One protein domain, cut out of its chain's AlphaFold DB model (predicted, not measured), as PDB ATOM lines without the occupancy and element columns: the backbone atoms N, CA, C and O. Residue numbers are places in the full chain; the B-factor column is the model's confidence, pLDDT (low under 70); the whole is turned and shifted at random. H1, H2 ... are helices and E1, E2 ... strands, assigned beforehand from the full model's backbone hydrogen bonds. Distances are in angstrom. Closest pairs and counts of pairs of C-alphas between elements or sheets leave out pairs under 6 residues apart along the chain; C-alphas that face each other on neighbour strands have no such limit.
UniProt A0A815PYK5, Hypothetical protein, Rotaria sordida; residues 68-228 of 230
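What this domain is: This is residues 68 to 228 of the 230 residues of the protein "Hypothetical protein" of Rotaria sordida (UniProt A0A815PYK5). Helices are stacked in order across a compact body: H1 crosses H4 at one side, H5 sits in the middle, and H6 and H7 pack on H5 at the other side. The small hairpin E1 and E2 adjoins H5 by its residues 169 to 174, while the short H3 and H2 sit near opposite ends of H4. The printed part has 161 residues, with seven named helices and two named strands in the order H1 H2 H3 H4 H5 H6 E1 E2 H7; the class is mostly helix, and the sheet E1 - E2 is antiparallel. It is compact and rounded, with a radius of gyration of the C-alphas of 15.0 A and spans of 43 by 32 by 28 A.

How they stand to each other: E1, residues 207 to 210, and E2, residues 213 to 216, form a hairpin, with N 208 and O 215 2.9 A apart and N 210 and O 213 2.8 A apart, both within hydrogen-bond range. The closest C-alphas of E1 and H5, residues 169 to 181, are those of Ser 208 and Val 170, at 4.6 A; H5 and E2 are near each other. H5 touches H7, residues 217 to 226, at a shallow tilt of 20 degrees, the same way, closest at the C-alphas of Tyr 173 and Val 217, 5.7 A. H5 and H6, residues 185 to 202, are a helical hairpin, closest at the C-alphas of Gly 176 and Tyr 188, 5.2 A. H6 and H7 only just touch, with 3 pairs of C-alphas within 8 A, the closest being Ala 195 and Leu 218 at 7.3 A. H5 and H4, residues 129 to 145, are close but not clearly touching, with the C-alphas of Ala 175 and Val 139 closest at 6.6 A. H4 is the hub. It touches H1, residues 68 to 86, at a steep tilt of 41 degrees, closest at the C-alphas of Gly 138 and Leu 78, 5.9 A. H2, residues 90 to 95, only just touches H4, with 3 pairs of C-alphas within 8 A, the closest being Trp 90 and Ser 145 at 5.3 A. H3, residues 119 to 126, and H4 touch only at the corner, and only just, with 3 pairs of C-alphas within 8 A, the closest being Leu 125 and Phe 131 at 6.7 A. H1 is apart from H5, for instance. In H1 to H7 every O i to N i+4 pair is within hydrogen-bond range.

Where its parts are: H1 begins at C-alpha 68, (-30.168, -25.703, 25.558), and is 27.1 A long from first to last C-alpha. H4 measures 24.7 A and H6 25.4 A. H7 ends at C-alpha 226, (-1.112, -38.284, 23.622).

The domain as a whole: The C-alphas of Ala 120 and Asp 161, the two farthest apart, are 42.6 A from each other. The printed part has no cut. The links H2 to H3 and H4 to H5 are long, with 23 residues each. The mean pLDDT of the printed part is 91.1; residues 202 to 214 and residue 228 are under 70.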
ATOM      1  N   ASP A  68     -29.137 -25.948  24.546       96.62
ATOM      2  CA  ASP A  68     -30.168 -25.703  25.558       96.62
ATOM      3  C   ASP A  68     -30.907 -26.993  25.931       96.62
ATOM      4  O   ASP A  68     -31.064 -27.292  27.112       96.62
ATOM      5  N   LYS A  69     -31.255 -27.824  24.938       96.88
ATOM      6  CA  LYS A  69     -31.860 -29.145  25.180       96.88
ATOM      7  C   LYS A  69     -30.911 -30.088  25.916       96.88
ATOM      8  O   LYS A  69     -31.347 -30.842  26.783       96.88
ATOM      9  N   LEU A  70     -29.618 -30.049  25.582       96.69
ATOM     10  CA  LEU A  70     -28.604 -30.824  26.296       96.69
ATOM     11  C   LEU A  70     -28.550 -30.415  27.771       96.69
ATOM     12  O   LEU A  70     -28.590 -31.278  28.645       96.69
ATOM     13  N   LEU A  71     -28.480 -29.109  28.044       97.56
ATOM     14  CA  LEU A  71     -28.427 -28.577  29.403       97.56
ATOM     15  C   LEU A  71     -29.705 -28.877  30.186       97.56
ATOM     16  O   LEU A  71     -29.626 -29.215  31.363       97.56
ATOM     17  N   GLU A  72     -30.869 -28.826  29.542       97.88
ATOM     18  CA  GLU A  72     -32.136 -29.216  30.159       97.88
ATOM     19  C   GLU A  72     -32.110 -30.683  30.620       97.88
ATOM     20  O   GLU A  72     -32.347 -30.964  31.798       97.88
ATOM     21  N   GLN A  73     -31.747 -31.619  29.734       97.56
ATOM     22  CA  GLN A  73     -31.643 -33.041  30.086       97.56
ATOM     23  C   GLN A  73     -30.578 -33.298  31.153       97.56
ATOM     24  O   GLN A  73     -30.792 -34.079  32.081       97.56
ATOM     25  N   PHE A  74     -29.438 -32.619  31.049       98.00
ATOM     26  CA  PHE A  74     -28.364 -32.684  32.031       98.00
ATOM     27  C   PHE A  74     -28.852 -32.259  33.426       98.00
ATOM     28  O   PHE A  74     -28.640 -32.978  34.403       98.00
ATOM     29  N   LYS A  75     -29.568 -31.133  33.532       98.25
ATOM     30  CA  LYS A  75     -30.114 -30.633  34.804       98.25
ATOM     31  C   LYS A  75     -31.170 -31.569  35.381       98.25
ATOM     32  O   LYS A  75     -31.153 -31.849  36.581       98.25
ATOM     33  N   GLN A  76     -32.065 -32.084  34.537       98.19
ATOM     34  CA  GLN A  76     -33.062 -33.076  34.945       98.19
ATOM     35  C   GLN A  76     -32.389 -34.346  35.479       98.19
ATOM     36  O   GLN A  76     -32.782 -34.861  36.526       98.19
ATOM     37  N   GLN A  77     -31.333 -34.815  34.815       98.44
ATOM     38  CA  GLN A  77     -30.586 -35.987  35.254       98.44
ATOM     39  C   GLN A  77     -29.853 -35.763  36.574       98.44
ATOM     40  O   GLN A  77     -29.860 -36.645  37.432       98.44
ATOM     41  N   LEU A  78     -29.243 -34.591  36.756       98.56
ATOM     42  CA  LEU A  78     -28.577 -34.257  38.008       98.56
ATOM     43  C   LEU A  78     -29.572 -34.250  39.174       98.56
ATOM     44  O   LEU A  78     -29.274 -34.800  40.231       98.56
ATOM     45  N   LYS A  79     -30.779 -33.712  38.968       98.56
ATOM     46  CA  LYS A  79     -31.848 -33.782  39.973       98.56
ATOM     47  C   LYS A  79     -32.184 -35.231  40.344       98.56
ATOM     48  O   LYS A  79     -32.263 -35.545  41.528       98.56
ATOM     49  N   GLN A  80     -32.298 -36.123  39.358       98.56
ATOM     50  CA  GLN A  80     -32.511 -37.552  39.621       98.56
ATOM     51  C   GLN A  80     -31.352 -38.171  40.414       98.56
ATOM     52  O   GLN A  80     -31.595 -38.937  41.339       98.56
ATOM     53  N   PHE A  81     -30.097 -37.820  40.109       98.62
ATOM     54  CA  PHE A  81     -28.948 -38.311  40.878       98.62
ATOM     55  C   PHE A  81     -29.007 -37.879  42.342       98.62
ATOM     56  O   PHE A  81     -28.688 -38.675  43.223       98.62
ATOM     57  N   GLU A  82     -29.405 -36.634  42.610       98.62
ATOM     58  CA  GLU A  82     -29.573 -36.145  43.979       98.62
ATOM     59  C   GLU A  82     -30.661 -36.928  44.716       98.62
ATOM     60  O   GLU A  82     -30.430 -37.393  45.832       98.62
ATOM     61  N   GLU A  83     -31.811 -37.142  44.075       98.56
ATOM     62  CA  GLU A  83     -32.916 -37.930  44.631       98.56
ATOM     63  C   GLU A  83     -32.498 -39.384  44.904       98.56
ATOM     64  O   GLU A  83     -32.762 -39.924  45.981       98.56
ATOM     65  N   TRP A  84     -31.797 -40.026  43.967       98.38
ATOM     66  CA  TRP A  84     -31.302 -41.392  44.145       98.38
ATOM     67  C   TRP A  84     -30.283 -41.477  45.276       98.38
ATOM     68  O   TRP A  84     -30.379 -42.363  46.121       98.38
ATOM     69  N   ASN A  85     -29.344 -40.534  45.347       97.38
ATOM     70  CA  ASN A  85     -28.352 -40.499  46.415       97.38
ATOM     71  C   ASN A  85     -28.992 -40.257  47.792       97.38
ATOM     72  O   ASN A  85     -28.606 -40.916  48.752       97.38
ATOM     73  N   GLN A  86     -29.980 -39.363  47.894       97.75
ATOM     74  CA  GLN A  86     -30.715 -39.118  49.143       97.75
ATOM     75  C   GLN A  86     -31.443 -40.371  49.643       97.75
ATOM     76  O   GLN A  86     -31.491 -40.614  50.846       97.75
ATOM     77  N   ARG A  87     -31.979 -41.187  48.729       97.56
ATOM     78  CA  ARG A  87     -32.684 -42.438  49.055       97.56
ATOM     79  C   ARG A  87     -31.775 -43.664  49.149       97.56
ATOM     80  O   ARG A  87     -32.287 -44.759  49.355       97.56
ATOM     81  N   HIS A  88     -30.463 -43.503  48.962       96.44
ATOM     82  CA  HIS A  88     -29.509 -44.611  48.844       96.44
ATOM     83  C   HIS A  88     -29.908 -45.624  47.745       96.44
ATOM     84  O   HIS A  88     -29.666 -46.827  47.832       96.44
ATOM     85  N   ASP A  89     -30.537 -45.128  46.678       97.12
ATOM     86  CA  ASP A  89     -31.045 -45.912  45.554       97.12
ATOM     87  C   ASP A  89     -29.929 -46.171  44.531       97.12
ATOM     88  O   ASP A  89     -29.916 -45.670  43.405       97.12
ATOM     89  N   TRP A  90     -28.924 -46.941  44.951       96.81
ATOM     90  CA  TRP A  90     -27.737 -47.234  44.141       96.81
ATOM     91  C   TRP A  90     -28.077 -48.032  42.874       96.81
ATOM     92  O   TRP A  90     -27.421 -47.894  41.844       96.81
ATOM     93  N   LEU A  91     -29.148 -48.830  42.921       96.19
ATOM     94  CA  LEU A  91     -29.632 -49.578  41.762       96.19
ATOM     95  C   LEU A  91     -30.172 -48.661  40.662       96.19
ATOM     96  O   LEU A  91     -29.992 -48.979  39.486       96.19
ATOM     97  N   ALA A  92     -30.768 -47.515  41.005       97.00
ATOM     98  CA  ALA A  92     -31.214 -46.558  40.000       97.00
ATOM     99  C   ALA A  92     -30.045 -46.036  39.150       97.00
ATOM    100  O   ALA A  92     -30.152 -46.048  37.921       97.00
ATOM    101  N   PHE A  93     -28.899 -45.714  39.763       96.75
ATOM    102  CA  PHE A  93     -27.679 -45.386  39.015       96.75
ATOM    103  C   PHE A  93     -27.281 -46.523  38.068       96.75
ATOM    104  O   PHE A  93     -26.882 -46.284  36.932       96.75
ATOM    105  N   HIS A  94     -27.404 -47.776  38.500       94.25
ATOM    106  CA  HIS A  94     -26.945 -48.928  37.725       94.25
ATOM    107  C   HIS A  94     -27.857 -49.294  36.553       94.25
ATOM    108  O   HIS A  94     -27.362 -49.844  35.575       94.25
ATOM    109  N   HIS A  95     -29.155 -49.008  36.622       93.62
ATOM    110  CA  HIS A  95     -30.110 -49.465  35.605       93.62
ATOM    111  C   HIS A  95     -30.514 -48.390  34.592       93.62
ATOM    112  O   HIS A  95     -30.976 -48.733  33.506       93.62
ATOM    113  N   HIS A  96     -30.337 -47.104  34.906       94.50
ATOM    114  CA  HIS A  96     -30.721 -46.029  33.991       94.50
ATOM    115  C   HIS A  96     -29.625 -45.719  32.969       94.50
ATOM    116  O   HIS A  96     -28.428 -45.822  33.246       94.50
ATOM    117  N   HIS A  97     -30.053 -45.296  31.781       92.25
ATOM    118  CA  HIS A  97     -29.182 -44.809  30.719       92.25
ATOM    119  C   HIS A  97     -29.174 -43.289  30.742       92.25
ATOM    120  O   HIS A  97     -30.203 -42.680  30.487       92.25
ATOM    121  N   TYR A  98     -28.021 -42.695  31.025       94.56
ATOM    122  CA  TYR A  98     -27.872 -41.241  31.118       94.56
ATOM    123  C   TYR A  98     -26.551 -40.724  30.550       94.56
ATOM    124  O   TYR A  98     -26.266 -39.530  30.565       94.56
ATOM    125  N   ASP A  99     -25.723 -41.631  30.035       92.00
ATOM    126  CA  ASP A  99     -24.306 -41.387  29.777       92.00
ATOM    127  C   ASP A  99     -24.059 -40.337  28.684       92.00
ATOM    128  O   ASP A  99     -22.945 -39.848  28.543       92.00
ATOM    129  N   TRP A 100     -25.056 -40.037  27.848       89.19
ATOM    130  CA  TRP A 100     -24.923 -39.109  26.721       89.19
ATOM    131  C   TRP A 100     -25.179 -37.654  27.101       89.19
ATOM    132  O   TRP A 100     -24.405 -36.795  26.695       89.19
ATOM    133  N   TRP A 101     -26.224 -37.379  27.882       93.31
ATOM    134  CA  TRP A 101     -26.521 -36.017  28.327       93.31
ATOM    135  C   TRP A 101     -25.823 -35.665  29.638       93.31
ATOM    136  O   TRP A 101     -25.465 -34.510  29.820       93.31
ATOM    137  N   MET A 102     -25.579 -36.636  30.528       96.88
ATOM    138  CA  MET A 102     -24.900 -36.396  31.808       96.88
ATOM    139  C   MET A 102     -23.383 -36.216  31.653       96.88
ATOM    140  O   MET A 102     -22.779 -35.423  32.371       96.88
ATOM    141  N   PHE A 103     -22.766 -36.942  30.712       97.31
ATOM    142  CA  PHE A 103     -21.325 -36.888  30.425       97.31
ATOM    143  C   PHE A 103     -21.102 -36.605  28.934       97.31
ATOM    144  O   PHE A 103     -20.786 -37.516  28.155       97.31
ATOM    145  N   PRO A 104     -21.344 -35.355  28.504       95.62
ATOM    146  CA  PRO A 104     -21.264 -35.000  27.100       95.62
ATOM    147  C   PRO A 104     -19.800 -34.974  26.630       95.62
ATOM    148  O   PRO A 104     -18.905 -34.516  27.348       95.62
ATOM    149  N   ILE A 105     -19.560 -35.492  25.425       94.88
ATOM    150  CA  ILE A 105     -18.232 -35.652  24.815       94.88
ATOM    151  C   ILE A 105     -18.265 -35.233  23.340       94.88
ATOM    152  O   ILE A 105     -19.324 -35.160  22.721       94.88
ATOM    153  N   ASP A 106     -17.097 -34.994  22.758       93.31
ATOM    154  CA  ASP A 106     -16.872 -34.586  21.365       93.31
ATOM    155  C   ASP A 106     -16.876 -35.758  20.359       93.31
ATOM    156  O   ASP A 106     -16.533 -35.591  19.186       93.31
ATOM    157  N   GLU A 107     -17.297 -36.957  20.777       89.69
ATOM    158  CA  GLU A 107     -17.317 -38.156  19.931       89.69
ATOM    159  C   GLU A 107     -18.713 -38.573  19.473       89.69
ATOM    160  O   GLU A 107     -19.708 -38.483  20.194       89.69
ATOM    161  N   ILE A 108     -18.751 -39.125  18.262       85.31
ATOM    162  CA  ILE A 108     -19.932 -39.771  17.692       85.31
ATOM    163  C   ILE A 108     -20.131 -41.141  18.342       85.31
ATOM    164  O   ILE A 108     -19.187 -41.909  18.533       85.31
ATOM    165  N   SER A 109     -21.387 -41.475  18.617       79.50
ATOM    166  CA  SER A 109     -21.778 -42.799  19.091       79.50
ATOM    167  C   SER A 109     -22.079 -43.756  17.937       79.50
ATOM    168  O   SER A 109     -22.436 -43.328  16.841       79.50
ATOM    169  N   SER A 110     -22.094 -45.063  18.202       72.56
ATOM    170  CA  SER A 110     -22.668 -46.039  17.260       72.56
ATOM    171  C   SER A 110     -24.157 -45.802  16.957       72.56
ATOM    172  O   SER A 110     -24.679 -46.351  15.994       72.56
ATOM    173  N   ARG A 111     -24.842 -44.975  17.760       71.50
ATOM    174  CA  ARG A 111     -26.252 -44.587  17.607       71.50
ATOM    175  C   ARG A 111     -26.435 -43.207  16.952       71.50
ATOM    176  O   ARG A 111     -27.555 -42.714  16.908       71.50
ATOM    177  N   GLY A 112     -25.359 -42.581  16.464       82.75
ATOM    178  CA  GLY A 112     -25.386 -41.284  15.780       82.75
ATOM    179  C   GLY A 112     -24.676 -40.146  16.523       82.75
ATOM    180  O   GLY A 112     -24.083 -40.338  17.590       82.75
ATOM    181  N   SER A 113     -24.730 -38.953  15.924       86.44
ATOM    182  CA  SER A 113     -24.047 -37.718  16.356       86.44
ATOM    183  C   SER A 113     -24.919 -36.774  17.195       86.44
ATOM    184  O   SER A 113     -24.494 -35.676  17.535       86.44
ATOM    185  N   THR A 114     -26.123 -37.205  17.573       91.94
ATOM    186  CA  THR A 114     -27.128 -36.418  18.307       91.94
ATOM    187  C   THR A 114     -26.580 -35.713  19.555       91.94
ATOM    188  O   THR A 114     -26.909 -34.557  19.806       91.94
ATOM    189  N   TYR A 115     -25.697 -36.377  20.305       91.75
ATOM    190  CA  TYR A 115     -25.084 -35.852  21.535       91.75
ATOM    191  C   TYR A 115     -23.599 -35.498  21.381       91.75
ATOM    192  O   TYR A 115     -22.937 -35.230  22.381       91.75
ATOM    193  N   GLN A 116     -23.062 -35.527  20.159       93.56
ATOM    194  CA  GLN A 116     -21.684 -35.113  19.925       93.56
ATOM    195  C   GLN A 116     -21.587 -33.605  20.139       93.56
ATOM    196  O   GLN A 116     -22.290 -32.844  19.473       93.56
ATOM    197  N   LEU A 117     -20.713 -33.172  21.043       94.06
ATOM    198  CA  LEU A 117     -20.485 -31.754  21.274       94.06
ATOM    199  C   LEU A 117     -19.634 -31.124  20.159       94.06
ATOM    200  O   LEU A 117     -18.512 -31.578  19.934       94.06
ATOM    201  N   PRO A 118     -20.109 -30.045  19.510       94.19
ATOM    202  CA  PRO A 118     -19.267 -29.209  18.658       94.19
ATOM    203  C   PRO A 118     -18.272 -28.372  19.480       94.19
ATOM    204  O   PRO A 118     -18.610 -27.906  20.570       94.19
ATOM    205  N   ASP A 119     -17.099 -28.068  18.915       93.38
ATOM    206  CA  ASP A 119     -16.032 -27.281  19.570       93.38
ATOM    207  C   ASP A 119     -16.508 -25.920  20.101       93.38
ATOM    208  O   ASP A 119     -16.117 -25.484  21.188       93.38
ATOM    209  N   ALA A 120     -17.410 -25.258  19.367       94.62
ATOM    210  CA  ALA A 120     -18.005 -23.990  19.789       94.62
ATOM    211  C   ALA A 120     -18.835 -24.134  21.077       94.62
ATOM    212  O   ALA A 120     -18.777 -23.272  21.951       94.62
ATOM    213  N   VAL A 121     -19.571 -25.243  21.225       96.12
ATOM    214  CA  VAL A 121     -20.373 -25.529  22.424       96.12
ATOM    215  C   VAL A 121     -19.470 -25.919  23.588       96.12
ATOM    216  O   VAL A 121     -19.714 -25.489  24.709       96.12
ATOM    217  N   ILE A 122     -18.400 -26.676  23.334       96.38
ATOM    218  CA  ILE A 122     -17.397 -27.018  24.356       96.38
ATOM    219  C   ILE A 122     -16.765 -25.743  24.909       96.38
ATOM    220  O   ILE A 122     -16.727 -25.551  26.121       96.38
ATOM    221  N   SER A 123     -16.331 -24.845  24.024       96.06
ATOM    222  CA  SER A 123     -15.707 -23.570  24.395       96.06
ATOM    223  C   SER A 123     -16.634 -22.666  25.211       96.06
ATOM    224  O   SER A 123     -16.171 -21.941  26.090       96.06
ATOM    225  N   ASP A 124     -17.936 -22.702  24.924       96.88
ATOM    226  CA  ASP A 124     -18.958 -21.978  25.678       96.88
ATOM    227  C   ASP A 124     -19.204 -22.613  27.058       96.88
ATOM    228  O   ASP A 124     -19.124 -21.940  28.084       96.88
ATOM    229  N   LEU A 125     -19.401 -23.933  27.109       97.56
ATOM    230  CA  LEU A 125     -19.636 -24.669  28.353       97.56
ATOM    231  C   LEU A 125     -18.428 -24.654  29.299       97.56
ATOM    232  O   LEU A 125     -18.619 -24.604  30.510       97.56
ATOM    233  N   LYS A 126     -17.194 -24.619  28.776       96.88
ATOM    234  CA  LYS A 126     -15.972 -24.434  29.580       96.88
ATOM    235  C   LYS A 126     -15.994 -23.144  30.406       96.88
ATOM    236  O   LYS A 126     -15.429 -23.110  31.492       96.88
ATOM    237  N   LYS A 127     -16.639 -22.089  29.899       96.88
ATOM    238  CA  LYS A 127     -16.758 -20.787  30.577       96.88
ATOM    239  C   LYS A 127     -17.961 -20.722  31.521       96.88
ATOM    240  O   LYS A 127     -18.113 -19.746  32.249       96.88
ATOM    241  N   ASN A 128     -18.829 -21.731  31.498       97.75
ATOM    242  CA  ASN A 128     -20.018 -21.789  32.330       97.75
ATOM    243  C   ASN A 128     -19.698 -22.487  33.660       97.75
ATOM    244  O   ASN A 128     -19.747 -23.712  33.773       97.75
ATOM    245  N   GLU A 129     -19.401 -21.691  34.687       98.00
ATOM    246  CA  GLU A 129     -19.066 -22.191  36.026       98.00
ATOM    247  C   GLU A 129     -20.176 -23.054  36.642       98.00
ATOM    248  O   GLU A 129     -19.895 -24.032  37.338       98.00
ATOM    249  N   GLU A 130     -21.442 -22.732  36.363       98.06
ATOM    250  CA  GLU A 130     -22.583 -23.494  36.863       98.06
ATOM    251  C   GLU A 130     -22.609 -24.904  36.267       98.06
ATOM    252  O   GLU A 130     -22.774 -25.886  36.994       98.06
ATOM    253  N   PHE A 131     -22.389 -25.012  34.956       98.38
ATOM    254  CA  PHE A 131     -22.274 -26.297  34.273       98.38
ATOM    255  C   PHE A 131     -21.100 -27.114  34.821       98.38
ATOM    256  O   PHE A 131     -21.278 -28.288  35.134       98.38
ATOM    257  N   ILE A 132     -19.922 -26.506  34.996       98.62
ATOM    258  CA  ILE A 132     -18.737 -27.202  35.521       98.62
ATOM    259  C   ILE A 132     -18.971 -27.720  36.943       98.62
ATOM    260  O   ILE A 132     -18.686 -28.887  37.236       98.62
ATOM    261  N   ARG A 133     -19.533 -26.888  37.826       98.62
ATOM    262  CA  ARG A 133     -19.899 -27.286  39.194       98.62
ATOM    263  C   ARG A 133     -20.837 -28.490  39.182       98.62
ATOM    264  O   ARG A 133     -20.620 -29.464  39.906       98.62
ATOM    265  N   ASP A 134     -21.867 -28.429  38.354       98.62
ATOM    266  CA  ASP A 134     -22.891 -29.461  38.272       98.62
ATOM    267  C   ASP A 134     -22.365 -30.749  37.629       98.62
ATOM    268  O   ASP A 134     -22.714 -31.851  38.055       98.62
ATOM    269  N   LEU A 135     -21.450 -30.630  36.668       98.69
ATOM    270  CA  LEU A 135     -20.792 -31.757  36.017       98.69
ATOM    271  C   LEU A 135     -19.932 -32.520  37.033       98.69
ATOM    272  O   LEU A 135     -20.045 -33.743  37.162       98.69
ATOM    273  N   ARG A 136     -19.152 -31.791  37.843       98.75
ATOM    274  CA  ARG A 136     -18.406 -32.356  38.979       98.75
ATOM    275  C   ARG A 136     -19.338 -32.998  40.004       98.75
ATOM    276  O   ARG A 136     -19.015 -34.051  40.560       98.75
ATOM    277  N   ARG A 137     -20.501 -32.403  40.282       98.69
ATOM    278  CA  ARG A 137     -21.477 -33.003  41.200       98.69
ATOM    279  C   ARG A 137     -22.026 -34.318  40.648       98.69
ATOM    280  O   ARG A 137     -22.047 -35.309  41.372       98.69
ATOM    281  N   GLY A 138     -22.391 -34.355  39.371       98.56
ATOM    282  CA  GLY A 138     -22.912 -35.556  38.733       98.56
ATOM    283  C   GLY A 138     -21.907 -36.709  38.698       98.56
ATOM    284  O   GLY A 138     -22.254 -37.830  39.072       98.56
ATOM    285  N   VAL A 139     -20.642 -36.442  38.346       98.62
ATOM    286  CA  VAL A 139     -19.581 -37.467  38.389       98.62
ATOM    287  C   VAL A 139     -19.378 -37.988  39.811       98.62
ATOM    288  O   VAL A 139     -19.311 -39.200  40.005       98.62
ATOM    289  N   ARG A 140     -19.336 -37.099  40.811       98.69
ATOM    290  CA  ARG A 140     -19.201 -37.475  42.226       98.69
ATOM    291  C   ARG A 140     -20.314 -38.422  42.674       98.69
ATOM    292  O   ARG A 140     -20.030 -39.432  43.310       98.69
ATOM    293  N   LEU A 141     -21.566 -38.106  42.346       98.56
ATOM    294  CA  LEU A 141     -22.722 -38.933  42.706       98.56
ATOM    295  C   LEU A 141     -22.692 -40.292  42.001       98.56
ATOM    296  O   LEU A 141     -22.932 -41.316  42.637       98.56
ATOM    297  N   MET A 142     -22.322 -40.310  40.719       98.25
ATOM    298  CA  MET A 142     -22.160 -41.549  39.965       98.25
ATOM    299  C   MET A 142     -21.091 -42.455  40.586       98.25
ATOM    300  O   MET A 142     -21.371 -43.610  40.875       98.25
ATOM    301  N   VAL A 143     -19.866 -41.971  40.811       97.81
ATOM    302  CA  VAL A 143     -18.807 -42.854  41.338       97.81
ATOM    303  C   VAL A 143     -19.035 -43.239  42.798       97.81
ATOM    304  O   VAL A 143     -18.619 -44.318  43.217       97.81
ATOM    305  N   ARG A 144     -19.774 -42.420  43.555       97.81
ATOM    306  CA  ARG A 144     -20.261 -42.787  44.889       97.81
ATOM    307  C   ARG A 144     -21.194 -43.995  44.839       97.81
ATOM    308  O   ARG A 144     -21.112 -44.832  45.733       97.81
ATOM    309  N   SER A 145     -22.019 -44.146  43.797       97.62
ATOM    310  CA  SER A 145     -22.834 -45.360  43.614       97.62
ATOM    311  C   SER A 145     -21.979 -46.614  43.397       97.62
ATOM    312  O   SER A 145     -22.449 -47.720  43.631       97.62
ATOM    313  N   TRP A 146     -20.718 -46.459  42.994       96.56
ATOM    314  CA  TRP A 146     -19.741 -47.546  42.890       96.56
ATOM    315  C   TRP A 146     -18.841 -47.683  44.121       96.56
ATOM    316  O   TRP A 146     -17.939 -48.519  44.124       96.56
ATOM    317  N   GLY A 147     -19.078 -46.878  45.160       96.50
ATOM    318  CA  GLY A 147     -18.318 -46.910  46.403       96.50
ATOM    319  C   GLY A 147     -17.016 -46.109  46.393       96.50
ATOM    320  O   GLY A 147     -16.218 -46.259  47.316       96.50
ATOM    321  N   TRP A 148     -16.784 -45.262  45.387       97.50
ATOM    322  CA  TRP A 148     -15.567 -44.457  45.271       97.50
ATOM    323  C   TRP A 148     -15.757 -43.042  45.825       97.50
ATOM    324  O   TRP A 148     -16.687 -42.324  45.447       97.50
ATOM    325  N   ASP A 149     -14.839 -42.621  46.686       97.75
ATOM    326  CA  ASP A 149     -14.665 -41.237  47.108       97.75
ATOM    327  C   ASP A 149     -13.758 -40.531  46.094       97.75
ATOM    328  O   ASP A 149     -12.537 -40.712  46.090       97.75
ATOM    329  N   ILE A 150     -14.362 -39.733  45.210       97.94
ATOM    330  CA  ILE A 150     -13.619 -39.076  44.130       97.94
ATOM    331  C   ILE A 150     -12.603 -38.050  44.635       97.94
ATOM    332  O   ILE A 150     -11.568 -37.889  43.993       97.94
ATOM    333  N   ASP A 151     -12.856 -37.398  45.773       96.44
ATOM    334  CA  ASP A 151     -11.943 -36.373  46.297       96.44
ATOM    335  C   ASP A 151     -10.704 -37.015  46.906       96.44
ATOM    336  O   ASP A 151      -9.592 -36.515  46.751       96.44
ATOM    337  N   LYS A 152     -10.896 -38.144  47.593       97.44
ATOM    338  CA  LYS A 152      -9.795 -38.889  48.209       97.44
ATOM    339  C   LYS A 152      -9.113 -39.845  47.233       97.44
ATOM    340  O   LYS A 152      -7.986 -40.263  47.481       97.44
ATOM    341  N   GLY A 153      -9.772 -40.189  46.128       97.12
ATOM    342  CA  GLY A 153      -9.267 -41.151  45.154       97.12
ATOM    343  C   GLY A 153      -9.107 -42.549  45.751       97.12
ATOM    344  O   GLY A 153      -8.081 -43.190  45.520       97.12
ATOM    345  N   GLN A 154     -10.096 -42.994  46.530       96.31
ATOM    346  CA  GLN A 154     -10.121 -44.304  47.187       96.31
ATOM    347  C   GLN A 154     -11.561 -44.797  47.397       96.31
ATOM    348  O   GLN A 154     -12.514 -44.045  47.209       96.31
ATOM    349  N   LEU A 155     -11.736 -46.049  47.828       95.50
ATOM    350  CA  LEU A 155     -13.044 -46.549  48.267       95.50
ATOM    351  C   LEU A 155     -13.481 -45.904  49.591       95.50
ATOM    352  O   LEU A 155     -12.645 -45.555  50.426       95.50
ATOM    353  N   PHE A 156     -14.791 -45.796  49.811       95.19
ATOM    354  CA  PHE A 156     -15.323 -45.496  51.141       95.19
ATOM    355  C   PHE A 156     -15.058 -46.653  52.115       95.19
ATOM    356  O   PHE A 156     -15.144 -47.823  51.744       95.19
ATOM    357  N   ASP A 157     -14.817 -46.318  53.386       92.06
ATOM    358  CA  ASP A 157     -14.545 -47.300  54.449       92.06
ATOM    359  C   ASP A 157     -15.728 -48.243  54.710       92.06
ATOM    360  O   ASP A 157     -15.559 -49.378  55.152       92.06
ATOM    361  N   LYS A 158     -16.949 -47.753  54.467       92.69
ATOM    362  CA  LYS A 158     -18.198 -48.497  54.620       92.69
ATOM    363  C   LYS A 158     -19.032 -48.320  53.362       92.69
ATOM    364  O   LYS A 158     -19.305 -47.188  52.964       92.69
ATOM    365  N   LEU A 159     -19.433 -49.441  52.775       93.00
ATOM    366  CA  LEU A 159     -20.240 -49.505  51.564       93.00
ATOM    367  C   LEU A 159     -21.576 -50.168  51.873       93.00
ATOM    368  O   LEU A 159     -21.618 -51.159  52.601       93.00
ATOM    369  N   ASP A 160     -22.645 -49.642  51.285       93.12
ATOM    370  CA  ASP A 160     -23.896 -50.389  51.149       93.12
ATOM    371  C   ASP A 160     -23.700 -51.582  50.195       93.12
ATOM    372  O   ASP A 160     -22.927 -51.507  49.239       93.12
ATOM    373  N   ASP A 161     -24.487 -52.649  50.360       90.81
ATOM    374  CA  ASP A 161     -24.414 -53.868  49.526       90.81
ATOM    375  C   ASP A 161     -24.566 -53.604  48.016       90.81
ATOM    376  O   ASP A 161     -24.140 -54.397  47.164       90.81
ATOM    377  N   LYS A 162     -25.245 -52.505  47.672       95.00
ATOM    378  CA  LYS A 162     -25.475 -52.080  46.290       95.00
ATOM    379  C   LYS A 162     -24.500 -50.998  45.826       95.00
ATOM    380  O   LYS A 162     -24.530 -50.699  44.640       95.00
ATOM    381  N   GLN A 163     -23.628 -50.463  46.683       94.00
ATOM    382  CA  GLN A 163     -22.571 -49.526  46.293       94.00
ATOM    383  C   GLN A 163     -21.341 -50.267  45.780       94.00
ATOM    384  O   GLN A 163     -20.355 -50.460  46.488       94.00
ATOM    385  N   LYS A 164     -21.414 -50.730  44.536       92.50
ATOM    386  CA  LYS A 164     -20.348 -51.518  43.919       92.50
ATOM    387  C   LYS A 164     -20.302 -51.291  42.424       92.50
ATOM    388  O   LYS A 164     -21.289 -50.869  41.826       92.50
ATOM    389  N   TRP A 165     -19.164 -51.624  41.826       91.56
ATOM    390  CA  TRP A 165     -19.017 -51.613  40.380       91.56
ATOM    391  C   TRP A 165     -20.146 -52.395  39.697       91.56
ATOM    392  O   TRP A 165     -20.484 -53.512  40.093       91.56
ATOM    393  N   SER A 166     -20.739 -51.787  38.671       88.06
ATOM    394  CA  SER A 166     -21.932 -52.302  37.995       88.06
ATOM    395  C   SER A 166     -21.709 -52.560  36.500       88.06
ATOM    396  O   SER A 166     -22.663 -52.507  35.730       88.06
ATOM    397  N   TYR A 167     -20.463 -52.813  36.084       86.88
ATOM    398  CA  TYR A 167     -20.107 -53.232  34.719       86.88
ATOM    399  C   TYR A 167     -20.483 -52.234  33.604       86.88
ATOM    400  O   TYR A 167     -20.848 -52.642  32.503       86.88
ATOM    401  N   TRP A 168     -20.335 -50.922  33.845       87.69
ATOM    402  CA  TRP A 168     -20.557 -49.870  32.834       87.69
ATOM    403  C   TRP A 168     -19.251 -49.177  32.391       87.69
ATOM    404  O   TRP A 168     -19.060 -47.990  32.667       87.69
ATOM    405  N   PRO A 169     -18.337 -49.858  31.671       89.38
ATOM    406  CA  PRO A 169     -17.069 -49.261  31.233       89.38
ATOM    407  C   PRO A 169     -17.271 -48.053  30.308       89.38
ATOM    408  O   PRO A 169     -16.541 -47.072  30.403       89.38
ATOM    409  N   VAL A 170     -18.314 -48.065  29.467       88.06
ATOM    410  CA  VAL A 170     -18.660 -46.922  28.602       88.06
ATOM    411  C   VAL A 170     -19.017 -45.668  29.405       88.06
ATOM    412  O   VAL A 170     -18.659 -44.562  29.009       88.06
ATOM    413  N   ARG A 171     -19.681 -45.835  30.554       93.69
ATOM    414  CA  ARG A 171     -20.043 -44.738  31.454       93.69
ATOM    415  C   ARG A 171     -18.803 -44.127  32.085       93.69
ATOM    416  O   ARG A 171     -18.655 -42.910  32.077       93.69
ATOM    417  N   LEU A 172     -17.908 -44.981  32.582       94.69
ATOM    418  CA  LEU A 172     -16.633 -44.552  33.143       94.69
ATOM    419  C   LEU A 172     -15.800 -43.809  32.094       94.69
ATOM    420  O   LEU A 172     -15.368 -42.691  32.364       94.69
ATOM    421  N   TYR A 173     -15.666 -44.371  30.887       93.62
ATOM    422  CA  TYR A 173     -14.979 -43.733  29.761       93.62
ATOM    423  C   TYR A 173     -15.510 -42.326  29.483       93.62
ATOM    424  O   TYR A 173     -14.737 -41.371  29.464       93.62
ATOM    425  N   LYS A 174     -16.831 -42.192  29.318       95.00
ATOM    426  CA  LYS A 174     -17.488 -40.911  29.039       95.00
ATOM    427  C   LYS A 174     -17.292 -39.905  30.160       95.00
ATOM    428  O   LYS A 174     -16.951 -38.768  29.872       95.00
ATOM    429  N   ALA A 175     -17.445 -40.325  31.416       97.50
ATOM    430  CA  ALA A 175     -17.192 -39.454  32.557       97.50
ATOM    431  C   ALA A 175     -15.748 -38.932  32.543       97.50
ATOM    432  O   ALA A 175     -15.543 -37.724  32.636       97.50
ATOM    433  N   GLY A 176     -14.753 -39.806  32.351       96.88
ATOM    434  CA  GLY A 176     -13.350 -39.387  32.286       96.88
ATOM    435  C   GLY A 176     -13.051 -38.497  31.084       96.88
ATOM    436  O   GLY A 176     -12.411 -37.463  31.244       96.88
ATOM    437  N   ARG A 177     -13.586 -38.826  29.903       95.50
ATOM    438  CA  ARG A 177     -13.438 -37.983  28.715       95.50
ATOM    439  C   ARG A 177     -14.088 -36.617  28.905       95.50
ATOM    440  O   ARG A 177     -13.472 -35.627  28.542       95.50
ATOM    441  N   SER A 178     -15.276 -36.527  29.505       97.31
ATOM    442  CA  SER A 178     -15.878 -35.235  29.850       97.31
ATOM    443  C   SER A 178     -15.001 -34.460  30.834       97.31
ATOM    444  O   SER A 178     -14.788 -33.270  30.630       97.31
ATOM    445  N   MET A 179     -14.457 -35.102  31.875       97.94
ATOM    446  CA  MET A 179     -13.573 -34.415  32.829       97.94
ATOM    447  C   MET A 179     -12.330 -33.855  32.138       97.94
ATOM    448  O   MET A 179     -11.974 -32.705  32.368       97.94
ATOM    449  N   TRP A 180     -11.715 -34.635  31.249       95.75
ATOM    450  CA  TRP A 180     -10.598 -34.179  30.428       95.75
ATOM    451  C   TRP A 180     -11.001 -33.032  29.494       95.75
ATOM    452  O   TRP A 180     -10.343 -31.997  29.460       95.75
ATOM    453  N   LEU A 181     -12.117 -33.191  28.777       95.50
ATOM    454  CA  LEU A 181     -12.612 -32.230  27.794       95.50
ATOM    455  C   LEU A 181     -12.914 -30.863  28.408       95.50
ATOM    456  O   LEU A 181     -12.749 -29.862  27.726       95.50
ATOM    457  N   PHE A 182     -13.340 -30.820  29.672       97.06
ATOM    458  CA  PHE A 182     -13.672 -29.598  30.410       97.06
ATOM    459  C   PHE A 182     -12.588 -29.173  31.416       97.06
ATOM    460  O   PHE A 182     -12.878 -28.430  32.354       97.06
ATOM    461  N   ASP A 183     -11.349 -29.639  31.237       96.38
ATOM    462  CA  ASP A 183     -10.169 -29.260  32.032       96.38
ATOM    463  C   ASP A 183     -10.295 -29.556  33.546       96.38
ATOM    464  O   ASP A 183      -9.619 -28.960  34.383       96.38
ATOM    465  N   GLN A 184     -11.141 -30.520  33.924       97.81
ATOM    466  CA  GLN A 184     -11.337 -30.995  35.302       97.81
ATOM    467  C   GLN A 184     -10.362 -32.137  35.622       97.81
ATOM    468  O   GLN A 184     -10.751 -33.277  35.897       97.81
ATOM    469  N   ILE A 185      -9.067 -31.836  35.516       96.75
ATOM    470  CA  ILE A 185      -7.992 -32.840  35.521       96.75
ATOM    471  C   ILE A 185      -7.889 -33.595  36.855       96.75
ATOM    472  O   ILE A 185      -7.603 -34.789  36.867       96.75
ATOM    473  N   ASP A 186      -8.187 -32.943  37.977       97.69
ATOM    474  CA  ASP A 186      -8.208 -33.574  39.303       97.69
ATOM    475  C   ASP A 186      -9.210 -34.740  39.377       97.69
ATOM    476  O   ASP A 186      -8.899 -35.834  39.856       97.69
ATOM    477  N   TYR A 187     -10.404 -34.530  38.827       98.38
ATOM    478  CA  TYR A 187     -11.441 -35.547  38.723       98.38
ATOM    479  C   TYR A 187     -11.065 -36.648  37.733       98.38
ATOM    480  O   TYR A 187     -11.275 -37.827  38.020       98.38
ATOM    481  N   TYR A 188     -10.493 -36.281  36.584       98.00
ATOM    482  CA  TYR A 188     -10.006 -37.242  35.599       98.00
ATOM    483  C   TYR A 188      -8.967 -38.205  36.199       98.00
ATOM    484  O   TYR A 188      -9.098 -39.423  36.066       98.00
ATOM    485  N   GLU A 189      -7.988 -37.690  36.944       97.50
ATOM    486  CA  GLU A 189      -6.972 -38.521  37.597       97.50
ATOM    487  C   GLU A 189      -7.566 -39.439  38.677       97.50
ATOM    488  O   GLU A 189      -7.154 -40.594  38.825       97.50
ATOM    489  N   SER A 190      -8.590 -38.984  39.403       98.25
ATOM    490  CA  SER A 190      -9.319 -39.844  40.346       98.25
ATOM    491  C   SER A 190     -10.092 -40.965  39.638       98.25
ATOM    492  O   SER A 190     -10.082 -42.112  40.091       98.25
ATOM    493  N   LEU A 191     -10.696 -40.680  38.481       97.50
ATOM    494  CA  LEU A 191     -11.358 -41.691  37.648       97.50
ATOM    495  C   LEU A 191     -10.364 -42.707  37.068       97.50
ATOM    496  O   LEU A 191     -10.687 -43.893  36.996       97.50
ATOM    497  N   LYS A 192      -9.144 -42.283  36.721       95.56
ATOM    498  CA  LYS A 192      -8.049 -43.195  36.351       95.56
ATOM    499  C   LYS A 192      -7.697 -44.144  37.486       95.56
ATOM    500  O   LYS A 192      -7.637 -45.351  37.261       95.56
ATOM    501  N   LYS A 193      -7.528 -43.634  38.710       95.94
ATOM    502  CA  LYS A 193      -7.285 -44.475  39.897       95.94
ATOM    503  C   LYS A 193      -8.406 -45.493  40.114       95.94
ATOM    504  O   LYS A 193      -8.119 -46.666  40.337       95.94
ATOM    505  N   LEU A 194      -9.665 -45.070  39.979       95.12
ATOM    506  CA  LEU A 194     -10.813 -45.976  40.035       95.12
ATOM    507  C   LEU A 194     -10.736 -47.055  38.943       95.12
ATOM    508  O   LEU A 194     -10.946 -48.232  39.227       95.12
ATOM    509  N   ALA A 195     -10.414 -46.679  37.704       93.06
ATOM    510  CA  ALA A 195     -10.296 -47.627  36.601       93.06
ATOM    511  C   ALA A 195      -9.205 -48.682  36.854       93.06
ATOM    512  O   ALA A 195      -9.455 -49.873  36.667       93.06
ATOM    513  N   PHE A 196      -8.033 -48.269  37.350       91.25
ATOM    514  CA  PHE A 196      -6.977 -49.195  37.772       91.25
ATOM    515  C   PHE A 196      -7.448 -50.124  38.892       91.25
ATOM    516  O   PHE A 196      -7.290 -51.338  38.775       91.25
ATOM    517  N   HIS A 197      -8.099 -49.578  39.922       90.75
ATOM    518  CA  HIS A 197      -8.637 -50.368  41.029       90.75
ATOM    519  C   HIS A 197      -9.612 -51.453  40.548       90.75
ATOM    520  O   HIS A 197      -9.504 -52.611  40.954       90.75
ATOM    521  N   ILE A 198     -10.549 -51.105  39.659       89.31
ATOM    522  CA  ILE A 198     -11.512 -52.066  39.101       89.31
ATOM    523  C   ILE A 198     -10.782 -53.125  38.262       89.31
ATOM    524  O   ILE A 198     -11.075 -54.311  38.401       89.31
ATOM    525  N   LYS A 199      -9.820 -52.727  37.418       85.06
ATOM    526  CA  LYS A 199      -9.062 -53.657  36.564       85.06
ATOM    527  C   LYS A 199      -8.282 -54.686  37.386       85.06
ATOM    528  O   LYS A 199      -8.329 -55.873  37.073       85.06
ATOM    529  N   GLU A 200      -7.613 -54.250  38.452       85.44
ATOM    530  CA  GLU A 200      -6.861 -55.135  39.349       85.44
ATOM    531  C   GLU A 200      -7.774 -56.074  40.145       85.44
ATOM    532  O   GLU A 200      -7.491 -57.270  40.257       85.44
ATOM    533  N   LYS A 201      -8.874 -55.545  40.692       78.38
ATOM    534  CA  LYS A 201      -9.742 -56.282  41.618       78.38
ATOM    535  C   LYS A 201     -10.697 -57.239  40.914       78.38
ATOM    536  O   LYS A 201     -10.867 -58.371  41.359       78.38
ATOM    537  N   GLU A 202     -11.328 -56.791  39.835       69.19
ATOM    538  CA  GLU A 202     -12.395 -57.546  39.180       69.19
ATOM    539  C   GLU A 202     -11.861 -58.468  38.071       69.19
ATOM    540  O   GLU A 202     -12.576 -59.364  37.628       69.19
ATOM    541  N   LYS A 203     -10.604 -58.290  37.627       62.84
ATOM    542  CA  LYS A 203      -9.997 -59.035  36.501       62.84
ATOM    543  C   LYS A 203     -10.877 -59.034  35.242       62.84
ATOM    544  O   LYS A 203     -10.909 -60.009  34.495       62.84
ATOM    545  N   LEU A 204     -11.628 -57.953  35.036       60.78
ATOM    546  CA  LEU A 204     -12.585 -57.841  33.944       60.78
ATOM    547  C   LEU A 204     -11.976 -57.157  32.733       60.78
ATOM    548  O   LEU A 204     -11.258 -56.161  32.840       60.78
ATOM    549  N   ASP A 205     -12.399 -57.658  31.584       56.25
ATOM    550  CA  ASP A 205     -12.229 -57.041  30.283       56.25
ATOM    551  C   ASP A 205     -12.880 -55.647  30.257       56.25
ATOM    552  O   ASP A 205     -14.100 -55.478  30.341       56.25
ATOM    553  N   PHE A 206     -12.033 -54.626  30.164       65.12
ATOM    554  CA  PHE A 206     -12.356 -53.225  30.420       65.12
ATOM    555  C   PHE A 206     -12.846 -52.496  29.160       65.12
ATOM    556  O   PHE A 206     -12.437 -51.371  28.877       65.12
ATOM    557  N   PHE A 207     -13.687 -53.151  28.356       65.25
ATOM    558  CA  PHE A 207     -13.997 -52.675  27.009       65.25
ATOM    559  C   PHE A 207     -15.244 -51.787  26.944       65.25
ATOM    560  O   PHE A 207     -16.346 -52.213  27.290       65.25
ATOM    561  N   SER A 208     -15.107 -50.579  26.398       59.34
ATOM    562  CA  SER A 208     -16.234 -49.799  25.881       59.34
ATOM    563  C   SER A 208     -16.537 -50.214  24.434       59.34
ATOM    564  O   SER A 208     -15.659 -50.673  23.702       59.34
ATOM    565  N   HIS A 209     -17.799 -50.104  24.006       60.81
ATOM    566  CA  HIS A 209     -18.153 -50.247  22.591       60.81
ATOM    567  C   HIS A 209     -18.022 -48.888  21.914       60.81
ATOM    568  O   HIS A 209     -18.739 -47.945  22.246       60.81
ATOM    569  N   THR A 210     -17.106 -48.808  20.961       62.69
ATOM    570  CA  THR A 210     -16.851 -47.637  20.126       62.69
ATOM    571  C   THR A 210     -17.373 -47.890  18.712       62.69
ATOM    572  O   THR A 210     -17.741 -49.013  18.357       62.69
ATOM    573  N   LYS A 211     -17.361 -46.857  17.863       57.28
ATOM    574  CA  LYS A 211     -17.635 -47.006  16.422       57.28
ATOM    575  C   LYS A 211     -16.688 -47.998  15.716       57.28
ATOM    576  O   LYS A 211     -17.053 -48.526  14.675       57.28
ATOM    577  N   ASN A 212     -15.516 -48.267  16.298       62.38
ATOM    578  CA  ASN A 212     -14.476 -49.134  15.741       62.38
ATOM    579  C   ASN A 212     -14.409 -50.517  16.429       62.38
ATOM    580  O   ASN A 212     -13.485 -51.279  16.166       62.38
ATOM    581  N   GLY A 213     -15.358 -50.852  17.314       68.31
ATOM    582  CA  GLY A 213     -15.377 -52.117  18.060       68.31
ATOM    583  C   GLY A 213     -15.128 -51.948  19.562       68.31
ATOM    584  O   GLY A 213     -15.460 -50.914  20.144       68.31
ATOM    585  N   LYS A 214     -14.593 -52.985  20.216       64.75
ATOM    586  CA  LYS A 214     -14.264 -52.974  21.651       64.75
ATOM    587  C   LYS A 214     -12.913 -52.290  21.878       64.75
ATOM    588  O   LYS A 214     -11.951 -52.661  21.218       64.75
ATOM    589  N   ALA A 215     -12.841 -51.346  22.814       71.88
ATOM    590  CA  ALA A 215     -11.591 -50.676  23.186       71.88
ATOM    591  C   ALA A 215     -11.461 -50.576  24.713       71.88
ATOM    592  O   ALA A 215     -12.452 -50.302  25.392       71.88
ATOM    593  N   ASP A 216     -10.269 -50.837  25.261       83.44
ATOM    594  CA  ASP A 216     -10.003 -50.736  26.705       83.44
ATOM    595  C   ASP A 216     -10.072 -49.256  27.127       83.44
ATOM    596  O   ASP A 216      -9.584 -48.373  26.416       83.44
ATOM    597  N   VAL A 217     -10.750 -48.940  28.238       82.88
ATOM    598  CA  VAL A 217     -10.929 -47.535  28.669       82.88
ATOM    599  C   VAL A 217      -9.592 -46.860  28.981       82.88
ATOM    600  O   VAL A 217      -9.412 -45.693  28.642       82.88
ATOM    601  N   LEU A 218      -8.649 -47.573  29.607       84.75
ATOM    602  CA  LEU A 218      -7.340 -47.014  29.947       84.75
ATOM    603  C   LEU A 218      -6.498 -46.779  28.692       84.75
ATOM    604  O   LEU A 218      -5.749 -45.808  28.646       84.75
ATOM    605  N   GLU A 219      -6.607 -47.639  27.678       85.69
ATOM    606  CA  GLU A 219      -5.944 -47.425  26.385       85.69
ATOM    607  C   GLU A 219      -6.508 -46.200  25.660       85.69
ATOM    608  O   GLU A 219      -5.738 -45.325  25.271       85.69
ATOM    609  N   GLN A 220      -7.836 -46.063  25.594       86.44
ATOM    610  CA  GLN A 220      -8.478 -44.878  25.007       86.44
ATOM    611  C   GLN A 220      -8.051 -43.582  25.708       86.44
ATOM    612  O   GLN A 220      -7.801 -42.567  25.063       86.44
ATOM    613  N   TRP A 221      -7.943 -43.602  27.037       89.69
ATOM    614  CA  TRP A 221      -7.460 -42.451  27.795       89.69
ATOM    615  C   TRP A 221      -5.977 -42.153  27.557       89.69
ATOM    616  O   TRP A 221      -5.615 -40.987  27.426       89.69
ATOM    617  N   LYS A 222      -5.120 -43.171  27.404       88.94
ATOM    618  CA  LYS A 222      -3.717 -42.963  27.005       88.94
ATOM    619  C   LYS A 222      -3.604 -42.315  25.623       88.94
ATOM    620  O   LYS A 222      -2.794 -41.412  25.444       88.94
ATOM    621  N   GLU A 223      -4.405 -42.752  24.655       86.88
ATOM    622  CA  GLU A 223      -4.448 -42.147  23.316       86.88
ATOM    623  C   GLU A 223      -4.940 -40.691  23.371       86.88
ATOM    624  O   GLU A 223      -4.369 -39.802  22.735       86.88
ATOM    625  N   MET A 224      -5.965 -40.420  24.185       87.75
ATOM    626  CA  MET A 224      -6.481 -39.071  24.433       87.75
ATOM    627  C   MET A 224      -5.408 -38.142  25.026       87.75
ATOM    628  O   MET A 224      -5.245 -37.011  24.574       87.75
ATOM    629  N   GLU A 225      -4.625 -38.621  25.996       88.00
ATOM    630  CA  GLU A 225      -3.522 -37.863  26.604       88.00
ATOM    631  C   GLU A 225      -2.395 -37.552  25.605       88.00
ATOM    632  O   GLU A 225      -1.775 -36.487  25.671       88.00
ATOM    633  N   GLN A 226      -2.136 -38.458  24.659       86.81
ATOM    634  CA  GLN A 226      -1.112 -38.284  23.622       86.81
ATOM    635  C   GLN A 226      -1.549 -37.323  22.513       86.81
ATOM    636  O   GLN A 226      -0.712 -36.654  21.909       86.81
ATOM    637  N   THR A 227      -2.853 -37.231  22.253       79.75
ATOM    638  CA  THR A 227      -3.415 -36.440  21.148       79.75
ATOM    639  C   THR A 227      -3.656 -34.966  21.484       79.75
ATOM    640  O   THR A 227      -4.197 -34.264  20.633       79.75
ATOM    641  N   LYS A 228      -3.234 -34.497  22.677       60.66
ATOM    642  CA  LYS A 228      -3.186 -33.092  23.150       60.66
ATOM    643  C   LYS A 228      -3.807 -32.082  22.173       60.66
ATOM    644  O   LYS A 228      -3.116 -31.481  21.352       60.66
TER     645      LYS A 228